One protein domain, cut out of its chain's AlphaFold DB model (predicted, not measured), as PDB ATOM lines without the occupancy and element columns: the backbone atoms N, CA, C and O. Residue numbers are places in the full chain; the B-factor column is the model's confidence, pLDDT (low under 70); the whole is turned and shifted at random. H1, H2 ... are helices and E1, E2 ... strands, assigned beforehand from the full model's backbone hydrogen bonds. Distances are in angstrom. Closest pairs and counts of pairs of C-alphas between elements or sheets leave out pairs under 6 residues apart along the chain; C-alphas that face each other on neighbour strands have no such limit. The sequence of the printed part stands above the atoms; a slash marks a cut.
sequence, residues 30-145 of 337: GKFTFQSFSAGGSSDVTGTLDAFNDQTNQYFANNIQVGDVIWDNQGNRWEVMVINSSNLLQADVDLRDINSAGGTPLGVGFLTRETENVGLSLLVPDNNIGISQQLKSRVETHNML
ATOM      1  N   GLY A  30     167.925 143.835 131.994       88.69
ATOM      2  CA  GLY A  30     166.804 144.175 132.866       88.69
ATOM      3  C   GLY A  30     166.163 142.964 133.525       88.69
ATOM      4  O   GLY A  30     166.246 141.843 133.025       88.69
ATOM      5  N   LYS A  31     165.506 143.187 134.666       92.19
ATOM      6  CA  LYS A  31     164.587 142.195 135.242       92.19
ATOM      7  C   LYS A  31     163.184 142.389 134.682       92.19
ATOM      8  O   LYS A  31     162.822 143.504 134.314       92.19
ATOM      9  N   PHE A  32     162.384 141.336 134.706       93.62
ATOM     10  CA  PHE A  32     160.959 141.381 134.376       93.62
ATOM     11  C   PHE A  32     160.230 140.217 135.075       93.62
ATOM     12  O   PHE A  32     160.851 139.354 135.697       93.62
ATOM     13  N   THR A  33     158.906 140.177 134.971       94.56
ATOM     14  CA  THR A  33     158.047 139.085 135.447       94.56
ATOM     15  C   THR A  33     157.298 138.471 134.270       94.56
ATOM     16  O   THR A  33     156.743 139.197 133.450       94.56
ATOM     17  N   PHE A  34     157.259 137.143 134.177       93.44
ATOM     18  CA  PHE A  34     156.459 136.466 133.153       93.44
ATOM     19  C   PHE A  34     154.967 136.534 133.513       93.44
ATOM     20  O   PHE A  34     154.568 136.098 134.594       93.44
ATOM     21  N   GLN A  35     154.142 137.048 132.602       94.81
ATOM     22  CA  GLN A  35     152.685 137.131 132.724       94.81
ATOM     23  C   GLN A  35     152.019 136.457 131.522       94.81
ATOM     24  O   GLN A  35     152.438 136.639 130.382       94.81
ATOM     25  N   SER A  36     150.956 135.691 131.775       91.69
ATOM     26  CA  SER A  36     150.082 135.128 130.731       91.69
ATOM     27  C   SER A  36     150.778 134.276 129.652       91.69
ATOM     28  O   SER A  36     150.286 134.197 128.530       91.69
ATOM     29  N   PHE A  37     151.901 133.619 129.974       93.12
ATOM     30  CA  PHE A  37     152.596 132.759 129.013       93.12
ATOM     31  C   PHE A  37     151.827 131.467 128.721       93.12
ATOM     32  O   PHE A  37     151.358 130.779 129.630       93.12
ATOM     33  N   SER A  38     151.721 131.124 127.441       90.69
ATOM     34  CA  SER A  38     151.073 129.906 126.947       90.69
ATOM     35  C   SER A  38     151.784 129.380 125.701       90.69
ATOM     36  O   SER A  38     152.592 130.095 125.113       90.69
ATOM     37  N   ALA A  39     151.515 128.128 125.315       84.75
ATOM     38  CA  ALA A  39     152.113 127.532 124.120       84.75
ATOM     39  C   ALA A  39     151.773 128.361 122.869       84.75
ATOM     40  O   ALA A  39     150.601 128.640 122.602       84.75
ATOM     41  N   GLY A  40     152.807 128.764 122.134       68.69
ATOM     42  CA  GLY A  40     152.690 129.542 120.907       68.69
ATOM     43  C   GLY A  40     152.424 128.643 119.700       68.69
ATOM     44  O   GLY A  40     152.653 127.437 119.736       68.69
ATOM     45  N   GLY A  41     151.884 129.212 118.620       68.12
ATOM     46  CA  GLY A  41     151.684 128.474 117.370       68.12
ATOM     47  C   GLY A  41     153.009 128.196 116.652       68.12
ATOM     48  O   GLY A  41     153.448 127.055 116.566       68.12
ATOM     49  N   SER A  42     153.626 129.246 116.096       62.38
ATOM     50  CA  SER A  42     154.931 129.190 115.407       62.38
ATOM     51  C   SER A  42     156.133 129.464 116.318       62.38
ATOM     52  O   SER A  42     157.268 129.226 115.916       62.38
ATOM     53  N   SER A  43     155.883 130.004 117.507       65.25
ATOM     54  CA  SER A  43     156.819 130.140 118.623       65.25
ATOM     55  C   SER A  43     156.547 129.045 119.647       65.25
ATOM     56  O   SER A  43     155.439 128.517 119.686       65.25
ATOM     57  N   ASP A  44     157.521 128.714 120.495       82.62
ATOM     58  CA  ASP A  44     157.289 127.706 121.536       82.62
ATOM     59  C   ASP A  44     156.299 128.235 122.575       82.62
ATOM     60  O   ASP A  44     155.387 127.524 123.005       82.62
ATOM     61  N   VAL A  45     156.420 129.518 122.930       91.44
ATOM     62  CA  VAL A  45     155.519 130.192 123.869       91.44
ATOM     63  C   VAL A  45     155.265 131.648 123.481       91.44
ATOM     64  O   VAL A  45     156.091 132.294 122.844       91.44
ATOM     65  N   THR A  46     154.124 132.187 123.896       93.50
ATOM     66  CA  THR A  46     153.754 133.604 123.752       93.50
ATOM     67  C   THR A  46     153.211 134.129 125.077       93.50
ATOM     68  O   THR A  46     152.551 133.379 125.804       93.50
ATOM     69  N   GLY A  47     153.503 135.383 125.419       94.31
ATOM     70  CA  GLY A  47     153.058 136.009 126.664       94.31
ATOM     71  C   GLY A  47     153.589 137.430 126.837       94.31
ATOM     72  O   GLY A  47     154.143 138.022 125.911       94.31
ATOM     73  N   THR A  48     153.430 137.973 128.040       96.25
ATOM     74  CA  THR A  48     153.820 139.347 128.379       96.25
ATOM     75  C   THR A  48     154.988 139.339 129.359       96.25
ATOM     76  O   THR A  48     154.911 138.758 130.444       96.25
ATOM     77  N   LEU A  49     156.070 140.026 129.006       95.88
ATOM     78  CA  LEU A  49     157.118 140.417 129.943       95.88
ATOM     79  C   LEU A  49     156.639 141.679 130.655       95.88
ATOM     80  O   LEU A  49     156.516 142.727 130.030       95.88
ATOM     81  N   ASP A  50     156.338 141.571 131.941       96.00
ATOM     82  CA  ASP A  50     155.777 142.648 132.754       96.00
ATOM     83  C   ASP A  50     156.798 143.191 133.764       96.00
ATOM     84  O   ASP A  50     157.786 142.532 134.092       96.00
ATOM     85  N   ALA A  51     156.546 144.388 134.291       92.62
ATOM     86  CA  ALA A  51     157.356 145.042 135.314       92.62
ATOM     87  C   ALA A  51     158.854 145.096 134.963       92.62
ATOM     88  O   ALA A  51     159.714 144.813 135.806       92.62
ATOM     89  N   PHE A  52     159.161 145.451 133.711       93.12
ATOM     90  CA  PHE A  52     160.534 145.634 133.262       93.12
ATOM     91  C   PHE A  52     161.234 146.698 134.104       93.12
ATOM     92  O   PHE A  52     160.700 147.785 134.336       93.12
ATOM     93  N   ASN A  53     162.449 146.388 134.540       90.19
ATOM     94  CA  ASN A  53     163.264 147.310 135.305       90.19
ATOM     95  C   ASN A  53     164.748 147.095 135.010       90.19
ATOM     96  O   ASN A  53     165.327 146.066 135.375       90.19
ATOM     97  N   ASP A  54     165.352 148.118 134.424       86.12
ATOM     98  CA  ASP A  54     166.793 148.291 134.307       86.12
ATOM     99  C   ASP A  54     167.294 149.172 135.461       86.12
ATOM    100  O   ASP A  54     166.739 150.232 135.746       86.12
ATOM    101  N   GLN A  55     168.362 148.750 136.138       78.12
ATOM    102  CA  GLN A  55     168.923 149.509 137.258       78.12
ATOM    103  C   GLN A  55     169.554 150.827 136.807       78.12
ATOM    104  O   GLN A  55     169.580 151.787 137.580       78.12
ATOM    105  N   THR A  56     170.076 150.889 135.582       77.94
ATOM    106  CA  THR A  56     170.694 152.122 135.088       77.94
ATOM    107  C   THR A  56     169.652 153.170 134.686       77.94
ATOM    108  O   THR A  56     170.007 154.333 134.500       77.94
ATOM    109  N   ASN A  57     168.369 152.781 134.614       79.00
ATOM    110  CA  ASN A  57     167.270 153.559 134.039       79.00
ATOM    111  C   ASN A  57     167.590 154.090 132.629       79.00
ATOM    112  O   ASN A  57     167.054 155.117 132.212       79.00
ATOM    113  N   GLN A  58     168.490 153.418 131.908       83.19
ATOM    114  CA  GLN A  58     168.837 153.758 130.530       83.19
ATOM    115  C   GLN A  58     167.901 153.060 129.549       83.19
ATOM    116  O   GLN A  58     167.696 153.560 128.441       83.19
ATOM    117  N   TYR A  59     167.318 151.935 129.964       88.88
ATOM    118  CA  TYR A  59     166.498 151.092 129.111       88.88
ATOM    119  C   TYR A  59     165.112 150.810 129.697       88.88
ATOM    120  O   TYR A  59     164.895 150.829 130.909       88.88
ATOM    121  N   PHE A  60     164.176 150.506 128.803       91.81
ATOM    122  CA  PHE A  60     162.771 150.210 129.068       91.81
ATOM    123  C   PHE A  60     162.318 148.983 128.257       91.81
ATOM    124  O   PHE A  60     163.032 148.514 127.369       91.81
ATOM    125  N   ALA A  61     161.107 148.474 128.510       93.19
ATOM    126  CA  ALA A  61     160.598 147.289 127.804       93.19
ATOM    127  C   ALA A  61     160.411 147.496 126.286       93.19
ATOM    128  O   ALA A  61     160.407 146.539 125.517       93.19
ATOM    129  N   ASN A  62     160.303 148.736 125.814       92.12
ATOM    130  CA  ASN A  62     160.267 149.047 124.385       92.12
ATOM    131  C   ASN A  62     161.654 149.034 123.714       92.12
ATOM    132  O   ASN A  62     161.733 149.187 122.498       92.12
ATOM    133  N   ASN A  63     162.736 148.863 124.481       92.81
ATOM    134  CA  ASN A  63     164.091 148.679 123.957       92.81
ATOM    135  C   ASN A  63     164.453 147.204 123.715       92.81
ATOM    136  O   ASN A  63     165.542 146.937 123.198       92.81
ATOM    137  N   ILE A  64     163.555 146.277 124.067       92.88
ATOM    138  CA  ILE A  64     163.669 144.849 123.751       92.88
ATOM    139  C   ILE A  64     163.705 144.682 122.231       92.88
ATOM    140  O   ILE A  64     162.972 145.361 121.509       92.88
ATOM    141  N   GLN A  65     164.563 143.792 121.747       92.31
ATOM    142  CA  GLN A  65     164.734 143.479 120.332       92.31
ATOM    143  C   GLN A  65     164.611 141.974 120.084       92.31
ATOM    144  O   GLN A  65     164.821 141.148 120.971       92.31
ATOM    145  N   VAL A  66     164.255 141.621 118.847       90.94
ATOM    146  CA  VAL A  66     164.318 140.232 118.376       90.94
ATOM    147  C   VAL A  66     165.768 139.748 118.468       90.94
ATOM    148  O   VAL A  66     166.679 140.472 118.070       90.94
ATOM    149  N   GLY A  67     165.965 138.538 118.991       90.25
ATOM    150  CA  GLY A  67     167.273 137.951 119.281       90.25
ATOM    151  C   GLY A  67     167.783 138.195 120.707       90.25
ATOM    152  O   GLY A  67     168.756 137.556 121.103       90.25
ATOM    153  N   ASP A  68     167.138 139.059 121.503       92.12
ATOM    154  CA  ASP A  68     167.494 139.193 122.921       92.12
ATOM    155  C   ASP A  68     167.186 137.884 123.678       92.12
ATOM    156  O   ASP A  68     166.210 137.182 123.383       92.12
ATOM    157  N   VAL A  69     168.019 137.562 124.674       93.06
ATOM    158  CA  VAL A  69     167.935 136.310 125.436       93.06
ATOM    159  C   VAL A  69     167.334 136.553 126.811       93.06
ATOM    160  O   VAL A  69     167.718 137.447 127.565       93.06
ATOM    161  N   ILE A  70     166.384 135.695 127.145       93.75
ATOM    162  CA  ILE A  70     165.606 135.692 128.367       93.75
ATOM    163  C   ILE A  70     165.951 134.453 129.176       93.75
ATOM    164  O   ILE A  70     165.856 133.327 128.700       93.75
ATOM    165  N   TRP A  71     166.258 134.666 130.445       93.00
ATOM    166  CA  TRP A  71     166.404 133.620 131.435       93.00
ATOM    167  C   TRP A  71     165.200 133.597 132.368       93.00
ATOM    168  O   TRP A  71     164.813 134.634 132.914       93.00
ATOM    169  N   ASP A  72     164.626 132.416 132.590       91.12
ATOM    170  CA  ASP A  72     163.592 132.235 133.607       91.12
ATOM    171  C   ASP A  72     164.171 131.893 134.988       91.12
ATOM    172  O   ASP A  72     165.365 131.636 135.145       91.12
ATOM    173  N   ASN A  73     163.332 131.862 136.027       86.12
ATOM    174  CA  ASN A  73     163.800 131.545 137.382       86.12
ATOM    175  C   ASN A  73     164.285 130.084 137.541       86.12
ATOM    176  O   ASN A  73     164.911 129.736 138.543       86.12
ATOM    177  N   GLN A  74     164.008 129.222 136.563       86.00
ATOM    178  CA  GLN A  74     164.524 127.858 136.466       86.00
ATOM    179  C   GLN A  74     165.780 127.784 135.583       86.00
ATOM    180  O   GLN A  74     166.281 126.693 135.324       86.00
ATOM    181  N   GLY A  75     166.344 128.917 135.164       84.94
ATOM    182  CA  GLY A  75     167.530 128.980 134.316       84.94
ATOM    183  C   GLY A  75     167.337 128.408 132.913       84.94
ATOM    184  O   GLY A  75     168.342 128.114 132.267       84.94
ATOM    185  N   ASN A  76     166.097 128.230 132.453       89.69
ATOM    186  CA  ASN A  76     165.843 127.948 131.047       89.69
ATOM    187  C   ASN A  76     166.029 129.228 130.241       89.69
ATOM    188  O   ASN A  76     165.833 130.336 130.756       89.69
ATOM    189  N   ARG A  77     166.421 129.055 128.982       91.75
ATOM    190  CA  ARG A  77     166.772 130.154 128.096       91.75
ATOM    191  C   ARG A  77     165.769 130.236 126.961       91.75
ATOM    192  O   ARG A  77     165.457 129.241 126.311       91.75
ATOM    193  N   TRP A  78     165.338 131.454 126.698       93.44
ATOM    194  CA  TRP A  78     164.321 131.775 125.722       93.44
ATOM    195  C   TRP A  78     164.821 132.918 124.847       93.44
ATOM    196  O   TRP A  78     165.376 133.884 125.354       93.44
ATOM    197  N   GLU A  79     164.637 132.831 123.543       93.06
ATOM    198  CA  GLU A  79     164.999 133.886 122.599       93.06
ATOM    199  C   GLU A  79     163.746 134.623 122.143       93.06
ATOM    200  O   GLU A  79     162.741 133.995 121.801       93.06
ATOM    201  N   VAL A  80     163.806 135.954 122.122       94.12
ATOM    202  CA  VAL A  80     162.722 136.791 121.601       94.12
ATOM    203  C   VAL A  80     162.656 136.643 120.084       94.12
ATOM    204  O   VAL A  80     163.545 137.097 119.371       94.12
ATOM    205  N   MET A  81     161.579 136.049 119.578       94.12
ATOM    206  CA  MET A  81     161.363 135.837 118.143       94.12
ATOM    207  C   MET A  81     160.553 136.962 117.507       94.12
ATOM    208  O   MET A  81     160.824 137.371 116.379       94.12
ATOM    209  N   VAL A  82     159.537 137.450 118.222       93.50
ATOM    210  CA  VAL A  82     158.634 138.511 117.763       93.50
ATOM    211  C   VAL A  82     158.279 139.402 118.946       93.50
ATOM    212  O   VAL A  82     158.097 138.919 120.062       93.50
ATOM    213  N   ILE A  83     158.157 140.703 118.688       95.31
ATOM    214  CA  ILE A  83     157.619 141.682 119.633       95.31
ATOM    215  C   ILE A  83     156.284 142.154 119.065       95.31
ATOM    216  O   ILE A  83     156.244 142.898 118.085       95.31
ATOM    217  N   ASN A  84     155.192 141.678 119.658       93.38
ATOM    218  CA  ASN A  84     153.831 141.971 119.217       93.38
ATOM    219  C   ASN A  84     153.412 143.389 119.621       93.38
ATOM    220  O   ASN A  84     152.764 144.104 118.855       93.38
ATOM    221  N   SER A  85     153.787 143.799 120.834       94.56
ATOM    222  CA  SER A  85     153.520 145.128 121.378       94.56
ATOM    223  C   SER A  85     154.536 145.463 122.477       94.56
ATOM    224  O   SER A  85     155.117 144.561 123.081       94.56
ATOM    225  N   SER A  86     154.786 146.746 122.747       95.50
ATOM    226  CA  SER A  86     155.610 147.159 123.889       95.50
ATOM    227  C   SER A  86     155.279 148.568 124.377       95.50
ATOM    228  O   SER A  86     154.760 149.416 123.646       95.50
ATOM    229  N   ASN A  87     155.572 148.816 125.651       93.75
ATOM    230  CA  ASN A  87     155.516 150.119 126.300       93.75
ATOM    231  C   ASN A  87     156.738 150.290 127.224       93.75
ATOM    232  O   ASN A  87     157.732 149.589 127.074       93.75
ATOM    233  N   LEU A  88     156.714 151.247 128.156       92.12
ATOM    234  CA  LEU A  88     157.864 151.497 129.035       92.12
ATOM    235  C   LEU A  88     158.155 150.346 130.014       92.12
ATOM    236  O   LEU A  88     159.311 150.120 130.359       92.12
ATOM    237  N   LEU A  89     157.128 149.630 130.468       93.00
ATOM    238  CA  LEU A  89     157.233 148.625 131.532       93.00
ATOM    239  C   LEU A  89     156.919 147.205 131.060       93.00
ATOM    240  O   LEU A  89     157.208 146.260 131.789       93.00
ATOM    241  N   GLN A  90     156.308 147.050 129.886       96.06
ATOM    242  CA  GLN A  90     155.810 145.767 129.404       96.06
ATOM    243  C   GLN A  90     156.117 145.544 127.926       96.06
ATOM    244  O   GLN A  90     156.139 146.499 127.145       96.06
ATOM    245  N   ALA A  91     156.287 144.283 127.543       96.56
ATOM    246  CA  ALA A  91     156.355 143.859 126.151       96.56
ATOM    247  C   ALA A  91     155.631 142.523 125.951       96.56
ATOM    248  O   ALA A  91     155.892 141.563 126.672       96.56
ATOM    249  N   ASP A  92     154.757 142.462 124.950       96.12
ATOM    250  CA  ASP A  92     154.139 141.222 124.487       96.12
ATOM    251  C   ASP A  92     155.048 140.582 123.445       96.12
ATOM    252  O   ASP A  92     155.354 141.191 122.415       96.12
ATOM    253  N   VAL A  93     155.477 139.355 123.710       95.38
ATOM    254  CA  VAL A  93     156.533 138.694 122.948       95.38
ATOM    255  C   VAL A  93     156.189 137.248 122.641       95.38
ATOM    256  O   VAL A  93     155.520 136.557 123.412       95.38
ATOM    257  N   ASP A  94     156.739 136.785 121.529       94.44
ATOM    258  CA  ASP A  94     156.805 135.375 121.192       94.44
ATOM    259  C   ASP A  94     158.227 134.885 121.442       94.44
ATOM    260  O   ASP A  94     159.187 135.497 120.964       94.44
ATOM    261  N   LEU A  95     158.364 133.784 122.176       93.94
ATOM    262  CA  LEU A  95     159.649 133.230 122.576       93.94
ATOM    263  C   LEU A  95     159.878 131.836 121.994       93.94
ATOM    264  O   LEU A  95     158.956 131.025 121.876       93.94
ATOM    265  N   ARG A  96     161.141 131.556 121.682       92.69
ATOM    266  CA  ARG A  96     161.645 130.229 121.323       92.69
ATOM    267  C   ARG A  96     162.519 129.690 122.444       92.69
ATOM    268  O   ARG A  96     163.398 130.397 122.921       92.69
ATOM    269  N   ASP A  97     162.305 128.448 122.837       90.62
ATOM    270  CA  ASP A  97     163.179 127.720 123.746       90.62
ATOM    271  C   ASP A  97     164.495 127.382 123.031       90.62
ATOM    272  O   ASP A  97     164.517 126.677 122.019       90.62
ATOM    273  N   ILE A  98     165.612 127.887 123.557       89.31
ATOM    274  CA  ILE A  98     166.939 127.650 122.971       89.31
ATOM    275  C   ILE A  98     167.734 126.557 123.687       89.31
ATOM    276  O   ILE A  98     168.770 126.131 123.174       89.31
ATOM    277  N   ASN A  99     167.282 126.080 124.850       84.88
ATOM    278  CA  ASN A  99     167.909 124.959 125.558       84.88
ATOM    279  C   ASN A  99     167.072 123.670 125.536       84.88
ATOM    280  O   ASN A  99     167.497 122.676 126.126       84.88
ATOM    281  N   SER A 100     165.944 123.667 124.818       81.56
ATOM    282  CA  SER A 100     165.035 122.522 124.664       81.56
ATOM    283  C   SER A 100     164.569 121.944 126.005       81.56
ATOM    284  O   SER A 100     164.415 120.730 126.148       81.56
ATOM    285  N   ALA A 101     164.379 122.808 127.004       78.06
ATOM    286  CA  ALA A 101     163.856 122.422 128.311       78.06
ATOM    287  C   ALA A 101     162.366 122.038 128.250       78.06
ATOM    288  O   ALA A 101     161.907 121.199 129.029       78.06
ATOM    289  N   GLY A 102     161.629 122.622 127.303       79.12
ATOM    290  CA  GLY A 102     160.183 122.524 127.180       79.12
ATOM    291  C   GLY A 102     159.431 123.315 128.257       79.12
ATOM    292  O   GLY A 102     159.993 123.808 129.233       79.12
ATOM    293  N   GLY A 103     158.109 123.408 128.096       85.44
ATOM    294  CA  GLY A 103     157.217 124.049 129.066       85.44
ATOM    295  C   GLY A 103     156.986 125.538 128.805       85.44
ATOM    296  O   GLY A 103     157.087 126.001 127.674       85.44
ATOM    297  N   THR A 104     156.605 126.272 129.852       89.19
ATOM    298  CA  THR A 104     156.348 127.721 129.803       89.19
ATOM    299  C   THR A 104     157.207 128.448 130.829       89.19
ATOM    300  O   THR A 104     157.317 127.954 131.956       89.19
ATOM    301  N   PRO A 105     157.759 129.626 130.502       90.50
ATOM    302  CA  PRO A 105     158.571 130.385 131.437       90.50
ATOM    303  C   PRO A 105     157.722 130.937 132.587       90.50
ATOM    304  O   PRO A 105     156.557 131.302 132.411       90.50
ATOM    305  N   LEU A 106     158.305 130.993 133.786       88.12
ATOM    306  CA  LEU A 106     157.609 131.382 135.013       88.12
ATOM    307  C   LEU A 106     158.506 132.209 135.943       88.12
ATOM    308  O   LEU A 106     159.725 132.033 136.002       88.12
ATOM    309  N   GLY A 107     157.866 133.055 136.755       88.25
ATOM    310  CA  GLY A 107     158.507 133.796 137.841       88.25
ATOM    311  C   GLY A 107     159.142 135.119 137.412       88.25
ATOM    312  O   GLY A 107     158.668 135.784 136.492       88.25
ATOM    313  N   VAL A 108     160.194 135.517 138.131       89.69
ATOM    314  CA  VAL A 108     161.009 136.696 137.808       89.69
ATOM    315  C   VAL A 108     162.166 136.245 136.934       89.69
ATOM    316  O   VAL A 108     162.921 135.353 137.324       89.69
ATOM    317  N   GLY A 109     162.280 136.856 135.763       91.88
ATOM    318  CA  GLY A 109     163.306 136.546 134.785       91.88
ATOM    319  C   GLY A 109     164.322 137.665 134.610       91.88
ATOM    320  O   GLY A 109     164.235 138.744 135.206       91.88
ATOM    321  N   PHE A 110     165.305 137.361 133.777       91.81
ATOM    322  CA  PHE A 110     166.421 138.225 133.444       91.81
ATOM    323  C   PHE A 110     166.556 138.326 131.930       91.81
ATOM    324  O   PHE A 110     166.640 137.306 131.252       91.81
ATOM    325  N   LEU A 111     166.536 139.543 131.402       91.75
ATOM    326  CA  LEU A 111     166.676 139.823 129.981       91.75
ATOM    327  C   LEU A 111     168.052 140.413 129.738       91.75
ATOM    328  O   LEU A 111     168.486 141.305 130.471       91.75
ATOM    329  N   THR A 112     168.711 139.937 128.694       91.12
ATOM    330  CA  THR A 112     170.031 140.408 128.311       91.12
ATOM    331  C   THR A 112     170.213 140.349 126.805       91.12
ATOM    332  O   THR A 112     169.770 139.412 126.139       91.12
ATOM    333  N   ARG A 113     170.890 141.362 126.267       89.50
ATOM    334  CA  ARG A 113     171.463 141.291 124.927       89.50
ATOM    335  C   ARG A 113     172.839 140.664 125.025       89.50
ATOM    336  O   ARG A 113     173.762 141.264 125.581       89.50
ATOM    337  N   GLU A 114     172.954 139.446 124.518       83.81
ATOM    338  CA  GLU A 114     174.214 138.718 124.549       83.81
ATOM    339  C   GLU A 114     175.248 139.354 123.611       83.81
ATOM    340  O   GLU A 114     174.913 139.916 122.569       83.81
ATOM    341  N   THR A 115     176.525 139.286 123.984       78.94
ATOM    342  CA  THR A 115     177.614 139.858 123.173       78.94
ATOM    343  C   THR A 115     177.753 139.131 121.831       78.94
ATOM    344  O   THR A 115     177.813 137.901 121.827       78.94
ATOM    345  N   GLU A 116     177.955 139.860 120.731       73.00
ATOM    346  CA  GLU A 116     178.023 139.297 119.366       73.00
ATOM    347  C   GLU A 116     179.090 138.200 119.175       73.00
ATOM    348  O   GLU A 116     178.891 137.270 118.399       73.00
ATOM    349  N   ASN A 117     180.215 138.275 119.896       66.12
ATOM    350  CA  ASN A 117     181.350 137.371 119.675       66.12
ATOM    351  C   ASN A 117     181.208 136.005 120.363       66.12
ATOM    352  O   ASN A 117     181.615 134.986 119.809       66.12
ATOM    353  N   VAL A 118     180.706 135.986 121.602       73.44
ATOM    354  CA  VAL A 118     180.761 134.797 122.479       73.44
ATOM    355  C   VAL A 118     179.383 134.418 123.031       73.44
ATOM    356  O   VAL A 118     179.229 133.341 123.596       73.44
ATOM    357  N   GLY A 119     178.363 135.262 122.844       79.62
ATOM    358  CA  GLY A 119     177.035 135.042 123.416       79.62
ATOM    359  C   GLY A 119     176.992 135.229 124.937       79.62
ATOM    360  O   GLY A 119     176.211 134.576 125.616       79.62
ATOM    361  N   LEU A 120     177.855 136.077 125.511       83.12
ATOM    362  CA  LEU A 120     177.865 136.303 126.957       83.12
ATOM    363  C   LEU A 120     176.665 137.144 127.379       83.12
ATOM    364  O   LEU A 120     176.470 138.255 126.885       83.12
ATOM    365  N   SER A 121     175.915 136.634 128.351       83.50
ATOM    366  CA  SER A 121     174.855 137.358 129.047       83.50
ATOM    367  C   SER A 121     175.483 138.358 130.027       83.50
ATOM    368  O   SER A 121     176.092 137.960 131.021       83.50
ATOM    369  N   LEU A 122     175.372 139.661 129.772       79.19
ATOM    370  CA  LEU A 122     176.002 140.682 130.619       79.19
ATOM    371  C   LEU A 122     175.241 140.825 131.940       79.19
ATOM    372  O   LEU A 122     174.050 141.096 131.932       79.19
ATOM    373  N   LEU A 123     175.921 140.673 133.078       74.62
ATOM    374  CA  LEU A 123     175.337 140.898 134.404       74.62
ATOM    375  C   LEU A 123     175.749 142.265 134.944       74.62
ATOM    376  O   LEU A 123     176.905 142.669 134.828       74.62
ATOM    377  N   VAL A 124     174.814 142.954 135.601       67.25
ATOM    378  CA  VAL A 124     175.144 144.164 136.362       67.25
ATOM    379  C   VAL A 124     175.900 143.749 137.634       67.25
ATOM    380  O   VAL A 124     175.432 142.837 138.334       67.25
ATOM    381  N   PRO A 125     177.037 144.395 137.967       60.94
ATOM    382  CA  PRO A 125     177.728 144.161 139.231       60.94
ATOM    383  C   PRO A 125     176.751 144.254 140.417       60.94
ATOM    384  O   PRO A 125     175.875 145.117 140.456       60.94
ATOM    385  N   ASP A 126     176.878 143.319 141.360       62.75
ATOM    386  CA  ASP A 126     176.119 143.239 142.620       62.75
ATOM    387  C   ASP A 126     174.640 142.804 142.589       62.75
ATOM    388  O   ASP A 126     173.994 142.813 143.632       62.75
ATOM    389  N   ASN A 127     174.089 142.300 141.476       64.69
ATOM    390  CA  ASN A 127     172.676 141.847 141.417       64.69
ATOM    391  C   ASN A 127     171.658 142.870 141.971       64.69
ATOM    392  O   ASN A 127     170.590 142.525 142.486       64.69
ATOM    393  N   ASN A 128     171.974 144.155 141.873       66.69
ATOM    394  CA  ASN A 128     171.119 145.207 142.413       66.69
ATOM    395  C   ASN A 128     169.820 145.382 141.601       66.69
ATOM    396  O   ASN A 128     168.907 146.090 142.022       66.69
ATOM    397  N   ILE A 129     169.688 144.667 140.479       75.06
ATOM    398  CA  ILE A 129     168.454 144.585 139.696       75.06
ATOM    399  C   ILE A 129     167.367 143.765 140.415       75.06
ATOM    400  O   ILE A 129     166.183 143.980 140.162       75.06
ATOM    401  N   GLY A 130     167.737 142.861 141.335       79.56
ATOM    402  CA  GLY A 130     166.805 142.071 142.147       79.56
ATOM    403  C   GLY A 130     166.322 140.757 141.519       79.56
ATOM    404  O   GLY A 130     165.169 140.385 141.739       79.56
ATOM    405  N   ILE A 131     167.167 140.056 140.751       84.19
ATOM    406  CA  ILE A 131     166.901 138.658 140.354       84.19
ATOM    407  C   ILE A 131     167.306 137.690 141.476       84.19
ATOM    408  O   ILE A 131     168.040 138.055 142.398       84.19
ATOM    409  N   SER A 132     166.841 136.438 141.428       82.94
ATOM    410  CA  SER A 132     167.214 135.445 142.441       82.94
ATOM    411  C   SER A 132     168.716 135.121 142.383       82.94
ATOM    412  O   SER A 132     169.320 135.091 141.311       82.94
ATOM    413  N   GLN A 133     169.340 134.841 143.536       82.88
ATOM    414  CA  GLN A 133     170.760 134.441 143.581       82.88
ATOM    415  C   GLN A 133     171.012 133.130 142.822       82.88
ATOM    416  O   GLN A 133     172.073 132.936 142.238       82.88
ATOM    417  N   GLN A 134     170.008 132.249 142.786       83.62
ATOM    418  CA  GLN A 134     170.054 131.024 141.992       83.62
ATOM    419  C   GLN A 134     170.104 131.335 140.495       83.62
ATOM    420  O   GLN A 134     170.924 130.751 139.793       83.62
ATOM    421  N   LEU A 135     169.267 132.257 140.011       82.50
ATOM    422  CA  LEU A 135     169.283 132.675 138.612       82.50
ATOM    423  C   LEU A 135     170.619 133.326 138.248       82.50
ATOM    424  O   LEU A 135     171.240 132.930 137.267       82.50
ATOM    425  N   LYS A 136     171.109 134.244 139.089       85.81
ATOM    426  CA  LYS A 136     172.428 134.862 138.905       85.81
ATOM    427  C   LYS A 136     173.537 133.815 138.765       85.81
ATOM    428  O   LYS A 136     174.272 133.843 137.785       85.81
ATOM    429  N   SER A 137     173.615 132.861 139.694       84.38
ATOM    430  CA  SER A 137     174.634 131.804 139.660       84.38
ATOM    431  C   SER A 137     174.556 130.948 138.387       84.38
ATOM    432  O   SER A 137     175.590 130.541 137.854       84.38
ATOM    433  N   ARG A 138     173.351 130.706 137.852       85.00
ATOM    434  CA  ARG A 138     173.169 129.982 136.581       85.00
ATOM    435  C   ARG A 138     173.694 130.776 135.386       85.00
ATOM    436  O   ARG A 138     174.392 130.195 134.561       85.00
ATOM    437  N   VAL A 139     173.418 132.081 135.324       85.44
ATOM    438  CA  VAL A 139     173.946 132.964 134.267       85.44
ATOM    439  C   VAL A 139     175.476 133.042 134.342       85.44
ATOM    440  O   VAL A 139     176.150 132.884 133.327       85.44
ATOM    441  N   GLU A 140     176.046 133.200 135.541       85.81
ATOM    442  CA  GLU A 140     177.504 133.207 135.742       85.81
ATOM    443  C   GLU A 140     178.144 131.883 135.307       85.81
ATOM    444  O   GLU A 140     179.125 131.881 134.564       85.81
ATOM    445  N   THR A 141     177.555 130.751 135.703       84.44
ATOM    446  CA  THR A 141     178.026 129.417 135.300       84.44
ATOM    447  C   THR A 141     177.970 129.246 133.782       84.44
ATOM    448  O   THR A 141     178.906 128.723 133.182       84.44
ATOM    449  N   HIS A 142     176.898 129.713 133.140       85.06
ATOM    450  CA  HIS A 142     176.769 129.674 131.688       85.06
ATOM    451  C   HIS A 142     177.856 130.490 130.984       85.06
ATOM    452  O   HIS A 142     178.520 129.974 130.085       85.06
ATOM    453  N   ASN A 143     178.086 131.728 131.425       84.81
ATOM    454  CA  ASN A 143     179.136 132.583 130.875       84.81
ATOM    455  C   ASN A 143     180.522 131.950 131.035       84.81
ATOM    456  O   ASN A 143     181.303 131.953 130.087       84.81
ATOM    457  N   MET A 144     180.812 131.358 132.196       82.12
ATOM    458  CA  MET A 144     182.071 130.642 132.421       82.12
ATOM    459  C   MET A 144     182.244 129.473 131.446       82.12
ATOM    460  O   MET A 144     183.307 129.336 130.854       82.12
ATOM    461  N   LEU A 145     181.195 128.683 131.194       81.81
ATOM    462  CA  LEU A 145     181.250 127.584 130.221       81.81
ATOM    463  C   LEU A 145     181.465 128.071 128.780       81.81
ATOM    464  O   LEU A 145     182.143 127.398 127.999       81.81
TER     465      LEU A 145
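AT A GLANCE: This is residues 30 to 145 of the 337 residues of an uncharacterized protein of Flavilitoribacter nigricans DSM 23189 = NBRC 102662 (UniProt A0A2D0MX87). Six antiparallel strands make a small closed barrel, and the one helix, H1, sits off to one side of it, near E3 and E6, after a long loop. Round the ring run E1, E2, E5, E4, E3, E6 and back to E1. The 116 printed residues, under half of them in named elements, hold E1 E2 E3 E4 E5 E6 H1 in chain order, a mixed class of helices and strands. The whole is compact, with a radius of gyration of the C-alphas of 12.9 A and spans of 36 by 30 by 27 A.

HOW THE PARTS SIT: E1, residues 30 to 39, and E2, residues 45 to 53, form an antiparallel hairpin, with N 33 and O 50 2.8 A apart. E3, residues 69 to 71, E4, residues 77 to 86, and E5, residues 91 to 97, form a meander, each strand the antiparallel neighbour of the one before; N 78 and O 70 are 2.8 A apart, N 92 and O 85 2.8 A. E5 is also the antiparallel neighbour of E2, with N 49 and O 91 2.8 A apart. E2 E3 E4 E5 form a Greek key, a meander of three strands with the first strand of the four neighbour to the fourth. E6, residues 108 to 112, closes the barrel between E3, with N 71 and O 110 2.8 A apart, and E1, with N 111 and O 30 2.8 A apart; E3 E4 E5 E6 form a second Greek key. H1, residues 133 to 145, has every O i to N i+4 pair within hydrogen-bond range. Its closest C-alpha pair with E3 is Trp 71 and Leu 135, 7.8 A.

IN THESE COORDINATES: E1 begins at C-alpha 30, (166.804, 144.175, 132.866), measures 23.9 A and bends by 71 degrees at residue 36. E2 measures 22.0 A and E4 20.8 A. H1 measures 18.3 A and ends at C-alpha 145, (181.250, 127.584, 130.221).

THE WHOLE: The C-alphas farthest apart, of Gly 41 and Asp 126, are 38.1 A apart. The printed part has no cut; the links E2 to E3 and E6 to H1 are long. Residues 40 to 43, 117 and 124 to 128 are under 70 in pLDDT.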